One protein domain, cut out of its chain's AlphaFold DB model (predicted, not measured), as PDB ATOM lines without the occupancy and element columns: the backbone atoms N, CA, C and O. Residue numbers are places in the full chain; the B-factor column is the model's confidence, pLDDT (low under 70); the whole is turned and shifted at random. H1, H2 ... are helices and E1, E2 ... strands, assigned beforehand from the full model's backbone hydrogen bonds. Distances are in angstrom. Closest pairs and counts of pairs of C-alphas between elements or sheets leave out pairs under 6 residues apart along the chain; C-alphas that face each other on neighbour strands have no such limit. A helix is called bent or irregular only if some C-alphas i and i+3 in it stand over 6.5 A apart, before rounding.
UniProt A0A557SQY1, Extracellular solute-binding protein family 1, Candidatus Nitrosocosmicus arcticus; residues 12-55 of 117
ATOM      1  N   HIS A  12     228.639 220.885 190.770       95.94
ATOM      2  CA  HIS A  12     228.349 219.525 191.236       95.94
ATOM      3  C   HIS A  12     229.325 219.042 192.324       95.94
ATOM      4  O   HIS A  12     228.934 218.311 193.231       95.94
ATOM      5  N   GLU A  13     230.580 219.496 192.296       96.19
ATOM      6  CA  GLU A  13     231.590 219.152 193.299       96.19
ATOM      7  C   GLU A  13     231.313 219.805 194.654       96.19
ATOM      8  O   GLU A  13     231.547 219.175 195.691       96.19
ATOM      9  N   ALA A  14     230.824 221.050 194.643       95.56
ATOM     10  CA  ALA A  14     230.416 221.766 195.847       95.56
ATOM     11  C   ALA A  14     229.168 221.126 196.471       95.56
ATOM     12  O   ALA A  14     229.155 220.861 197.672       95.56
ATOM     13  N   ILE A  15     228.164 220.792 195.648       96.25
ATOM     14  CA  ILE A  15     226.937 220.113 196.096       96.25
ATOM     15  C   ILE A  15     227.256 218.742 196.697       96.25
ATOM     16  O   ILE A  15     226.822 218.460 197.811       96.25
ATOM     17  N   ALA A  16     228.072 217.925 196.023       95.44
ATOM     18  CA  ALA A  16     228.451 216.598 196.515       95.44
ATOM     19  C   ALA A  16     229.165 216.637 197.879       95.44
ATOM     20  O   ALA A  16     229.106 215.675 198.642       95.44
ATOM     21  N   ARG A  17     229.843 217.747 198.193       94.69
ATOM     22  CA  ARG A  17     230.553 217.958 199.465       94.69
ATOM     23  C   ARG A  17     229.736 218.742 200.497       94.69
ATOM     24  O   ARG A  17     230.238 218.977 201.591       94.69
ATOM     25  N   GLY A  18     228.513 219.163 200.163       95.06
ATOM     26  CA  GLY A  18     227.683 219.999 201.033       95.06
ATOM     27  C   GLY A  18     228.310 221.362 201.349       95.06
ATOM     28  O   GLY A  18     228.069 221.912 202.421       95.06
ATOM     29  N   LEU A  19     229.151 221.886 200.452       94.31
ATOM     30  CA  LEU A  19     229.855 223.150 200.655       94.31
ATOM     31  C   LEU A  19     229.013 224.337 200.165       94.31
ATOM     32  O   LEU A  19     228.358 224.234 199.122       94.31
ATOM     33  N   PRO A  20     229.055 225.488 200.861       94.94
ATOM     34  CA  PRO A  20     228.478 226.720 200.339       94.94
ATOM     35  C   PRO A  20     229.243 227.177 199.090       94.94
ATOM     36  O   PRO A  20     230.451 226.972 198.976       94.94
ATOM     37  N   TYR A  21     228.546 227.823 198.154       95.44
ATOM     38  CA  TYR A  21     229.146 228.309 196.914       95.44
ATOM     39  C   TYR A  21     228.513 229.618 196.443       95.44
ATOM     40  O   TYR A  21     227.357 229.923 196.736       95.44
ATOM     41  N   ILE A  22     229.278 230.368 195.650       96.31
ATOM     42  CA  ILE A  22     228.809 231.549 194.925       96.31
ATOM     43  C   ILE A  22     228.688 231.159 193.455       96.31
ATOM     44  O   ILE A  22     229.644 230.676 192.852       96.31
ATOM     45  N   THR A  23     227.505 231.347 192.870       94.69
ATOM     46  CA  THR A  23     227.315 231.116 191.433       94.69
ATOM     47  C   THR A  23     227.840 232.312 190.653       94.69
ATOM     48  O   THR A  23     227.356 233.429 190.824       94.69
ATOM     49  N   LEU A  24     228.821 232.066 189.789       96.81
ATOM     50  CA  LEU A  24     229.317 233.074 188.859       96.81
ATOM     51  C   LEU A  24     228.294 233.328 187.735       96.81
ATOM     52  O   LEU A  24     227.584 232.391 187.346       96.81
ATOM     53  N   PRO A  25     228.238 234.554 187.178       97.38
ATOM     54  CA  PRO A  25     227.399 234.871 186.025       97.38
ATOM     55  C   PRO A  25     227.643 233.925 184.847       97.38
ATOM     56  O   PRO A  25     228.770 233.482 184.604       97.38
ATOM     57  N   LYS A  26     226.582 233.637 184.092       96.00
ATOM     58  CA  LYS A  26     226.618 232.735 182.930       96.00
ATOM     59  C   LYS A  26     227.600 233.191 181.851       96.00
ATOM     60  O   LYS A  26     228.187 232.368 181.165       96.00
ATOM     61  N   GLU A  27     227.867 234.486 181.771       97.25
ATOM     62  CA  GLU A  27     228.826 235.122 180.873       97.25
ATOM     63  C   GLU A  27     230.271 234.655 181.116       97.25
ATOM     64  O   GLU A  27     231.090 234.720 180.203       97.25
ATOM     65  N   ILE A  28     230.602 234.189 182.327       96.88
ATOM     66  CA  ILE A  28     231.982 233.840 182.711       96.88
ATOM     67  C   ILE A  28     232.133 232.438 183.312       96.88
ATOM     68  O   ILE A  28     233.254 231.968 183.478       96.88
ATOM     69  N   ASN A  29     231.032 231.764 183.652       95.88
ATOM     70  CA  ASN A  29     231.072 230.482 184.363       95.88
ATOM     71  C   ASN A  29     231.221 229.247 183.456       95.88
ATOM     72  O   ASN A  29     231.242 228.131 183.967       95.88
ATOM     73  N   LEU A  30     231.310 229.447 182.133       96.38
ATOM     74  CA  LEU A  30     231.426 228.395 181.113       96.38
ATOM     75  C   LEU A  30     230.239 227.409 181.059       96.38
ATOM     76  O   LEU A  30     230.364 226.328 180.491       96.38
ATOM     77  N   GLY A  31     229.092 227.744 181.649       94.25
ATOM     78  CA  GLY A  31     227.946 226.842 181.795       94.25
ATOM     79  C   GLY A  31     226.804 227.045 180.796       94.25
ATOM     80  O   GLY A  31     225.865 226.254 180.813       94.25
ATOM     81  N   ASP A  32     226.840 228.085 179.956       93.25
ATOM     82  CA  ASP A  32     225.758 228.410 179.018       93.25
ATOM     83  C   ASP A  32     226.288 228.507 177.569       93.25
ATOM     84  O   ASP A  32     227.080 229.403 177.250       93.25
ATOM     85  N   PRO A  33     225.850 227.617 176.654       92.75
ATOM     86  CA  PRO A  33     226.312 227.588 175.266       92.75
ATOM     87  C   PRO A  33     226.061 228.879 174.485       92.75
ATOM     88  O   PRO A  33     226.783 229.147 173.524       92.75
ATOM     89  N   VAL A  34     225.086 229.700 174.898       95.31
ATOM     90  CA  VAL A  34     224.799 231.004 174.277       95.31
ATOM     91  C   VAL A  34     226.018 231.932 174.331       95.31
ATOM     92  O   VAL A  34     226.190 232.779 173.458       95.31
ATOM     93  N   PHE A  35     226.911 231.741 175.304       96.94
ATOM     94  CA  PHE A  35     228.133 232.532 175.463       96.94
ATOM     95  C   PHE A  35     229.375 231.878 174.851       96.94
ATOM     96  O   PHE A  35     230.479 232.363 175.084       96.94
ATOM     97  N   SER A  36     229.234 230.827 174.033       96.38
ATOM     98  CA  SER A  36     230.369 230.106 173.427       96.38
ATOM     99  C   SER A  36     231.386 231.037 172.753       96.38
ATOM    100  O   SER A  36     232.586 230.931 173.006       96.38
ATOM    101  N   ASP A  37     230.931 232.016 171.968       97.69
ATOM    102  CA  ASP A  37     231.838 232.969 171.314       97.69
ATOM    103  C   ASP A  37     232.472 233.965 172.288       97.69
ATOM    104  O   ASP A  37     233.617 234.373 172.096       97.69
ATOM    105  N   PHE A  38     231.776 234.320 173.371       98.19
ATOM    106  CA  PHE A  38     232.348 235.140 174.436       98.19
ATOM    107  C   PHE A  38     233.450 234.378 175.179       98.19
ATOM    108  O   PHE A  38     234.512 234.957 175.424       98.19
ATOM    109  N   TYR A  39     233.215 233.100 175.501       98.19
ATOM    110  CA  TYR A  39     234.163 232.232 176.200       98.19
ATOM    111  C   TYR A  39     235.466 232.057 175.414       98.19
ATOM    112  O   TYR A  39     236.544 232.169 175.997       98.19
ATOM    113  N   LYS A  40     235.386 231.884 174.087       97.50
ATOM    114  CA  LYS A  40     236.556 231.716 173.201       97.50
ATOM    115  C   LYS A  40     237.529 232.896 173.210       97.50
ATOM    116  O   LYS A  40     238.665 232.748 172.771       97.50
ATOM    117  N   ARG A  41     237.107 234.075 173.682       97.56
ATOM    118  CA  ARG A  41     237.978 235.261 173.772       97.56
ATOM    119  C   ARG A  41     239.058 235.114 174.840       97.56
ATOM    120  O   ARG A  41     240.068 235.806 174.760       97.56
ATOM    121  N   ALA A  42     238.854 234.233 175.819       97.38
ATOM    122  CA  ALA A  42     239.887 233.826 176.759       97.38
ATOM    123  C   ALA A  42     240.560 232.543 176.261       97.38
ATOM    124  O   ALA A  42     239.893 231.607 175.815       97.38
ATOM    125  N   ASN A  43     241.884 232.488 176.363       96.38
ATOM    126  CA  ASN A  43     242.656 231.292 176.067       96.38
ATOM    127  C   ASN A  43     243.859 231.167 177.005       96.38
ATOM    128  O   ASN A  43     244.245 232.119 177.683       96.38
ATOM    129  N   TYR A  44     244.416 229.967 177.048       95.31
ATOM    130  CA  TYR A  44     245.634 229.646 177.771       95.31
ATOM    131  C   TYR A  44     246.495 228.714 176.920       95.31
ATOM    132  O   TYR A  44     245.974 227.824 176.245       95.31
ATOM    133  N   THR A  45     247.809 228.910 176.962       96.94
ATOM    134  CA  THR A  45     248.780 228.063 176.267       96.94
ATOM    135  C   THR A  45     249.350 227.042 177.238       96.94
ATOM    136  O   THR A  45     249.991 227.414 178.220       96.94
ATOM    137  N   LEU A  46     249.143 225.758 176.952       95.00
ATOM    138  CA  LEU A  46     249.729 224.662 177.716       95.00
ATOM    139  C   LEU A  46     251.253 224.695 177.602       95.00
ATOM    140  O   LEU A  46     251.800 224.656 176.503       95.00
ATOM    141  N   GLU A  47     251.952 224.716 178.736       94.69
ATOM    142  CA  GLU A  47     253.420 224.765 178.737       94.69
ATOM    143  C   GLU A  47     254.049 223.516 178.105       94.69
ATOM    144  O   GLU A  47     255.063 223.619 177.415       94.69
ATOM    145  N   ALA A  48     253.418 222.353 178.303       94.31
ATOM    146  CA  ALA A  48     253.948 221.051 177.904       94.31
ATOM    147  C   ALA A  48     254.113 220.884 176.384       94.31
ATOM    148  O   ALA A  48     255.079 220.272 175.936       94.31
ATOM    149  N   ASP A  49     253.169 221.403 175.599       95.56
ATOM    150  CA  ASP A  49     253.097 221.190 174.149       95.56
ATOM    151  C   ASP A  49     252.777 222.470 173.356       95.56
ATOM    152  O   ASP A  49     252.552 222.408 172.148       95.56
ATOM    153  N   GLN A  50     252.770 223.633 174.017       95.94
ATOM    154  CA  GLN A  50     252.424 224.939 173.441       95.94
ATOM    155  C   GLN A  50     251.035 224.979 172.786       95.94
ATOM    156  O   GLN A  50     250.740 225.846 171.959       95.94
ATOM    157  N   LYS A  51     250.145 224.054 173.159       96.81
ATOM    158  CA  LYS A  51     248.789 224.005 172.627       96.81
ATOM    159  C   LYS A  51     247.936 225.110 173.241       96.81
ATOM    160  O   LYS A  51     247.817 225.221 174.460       96.81
ATOM    161  N   ILE A  52     247.276 225.883 172.383       96.75
ATOM    162  CA  ILE A  52     246.318 226.910 172.800       96.75
ATOM    163  C   ILE A  52     244.968 226.253 173.099       96.75
ATOM    164  O   ILE A  52     244.368 225.600 172.241       96.75
ATOM    165  N   ILE A  53     244.478 226.460 174.317       96.56
ATOM    166  CA  ILE A  53     243.154 226.056 174.781       96.56
ATOM    167  C   ILE A  53     242.282 227.302 174.871       96.56
ATOM    168  O   ILE A  53     242.576 228.212 175.640       96.56
ATOM    169  N   ASN A  54     241.207 227.340 174.087       97.50
ATOM    170  CA  ASN A  54     240.221 228.416 174.138       97.50
ATOM    171  C   ASN A  54     239.117 228.071 175.140       97.50
ATOM    172  O   ASN A  54     238.755 226.901 175.282       97.50
ATOM    173  N   GLY A  55     238.555 229.089 175.791       97.62
ATOM    174  CA  GLY A  55     237.363 228.926 176.613       97.62
ATOM    175  C   GLY A  55     236.201 228.374 175.786       97.62
ATOM    176  O   GLY A  55     235.951 228.812 174.662       97.62
TER     177      GLY A  55
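This is residues 12 to 55 of the 117 residues of the protein "Extracellular solute-binding protein family 1" of Candidatus Nitrosocosmicus arcticus (UniProt A0A557SQY1). An open, loose U: the two-strand hairpin E1 and E2 makes one arm, the short helix H2 sits near the bottom, and a long link climbs from there to the short helix H1 at the other arm. Residues 15 to 21 and the hairpin's loop, residues 46 to 51, stick out. The printed part has 44 residues, with named elements in the order H1, H2, E1, E2; the sheet E1 - E2 is antiparallel, and the class is mixed, helices and strands, with under half of the residues in named elements. It is only just loose, close to extended, with a radius of gyration of the C-alphas of 13.9 A and a flat outline of 37 by 27 by 13 A.

Find C-alpha 43 at (242.656, 231.292, 176.067), where strand E1 begins; it runs through residues 43 to 45, 6.9 A. E2, residues 52 to 54, covers 6.4 A and ends at C-alpha 54, (240.221, 228.416, 174.138). Look earlier for H2, residues 33 to 39, 9.2 A long, and irregular: C-alphas 34 and 37 are 7.9 A apart. H1, residues 12 to 16, 6.0 A long, begins at C-alpha 12, (228.349, 219.525, 191.236).

Start at the hairpin of E1 and E2, antiparallel at 161 degrees. C-alphas 44 and 53 face each other at 5.3 A, and N 44 and O 53 are within hydrogen-bond range at 2.9 A. The closest C-alphas of H2 and E2 are those of Tyr 39 and Asn 54, 7.5 A. H1 is apart from H2, E1 and E2. In H1 the O i to N i+4 pair is within hydrogen-bond range; in H2 1 of 3 are, beside 3 of 4 O i to N i+3 pairs.

The C-alphas of Gly 18 and Gln 50 are the two farthest apart, 37.4 A. The printed part has no cut. H1 to H2 is a long link of 16 residues. No printed residue is under 70 in pLDDT.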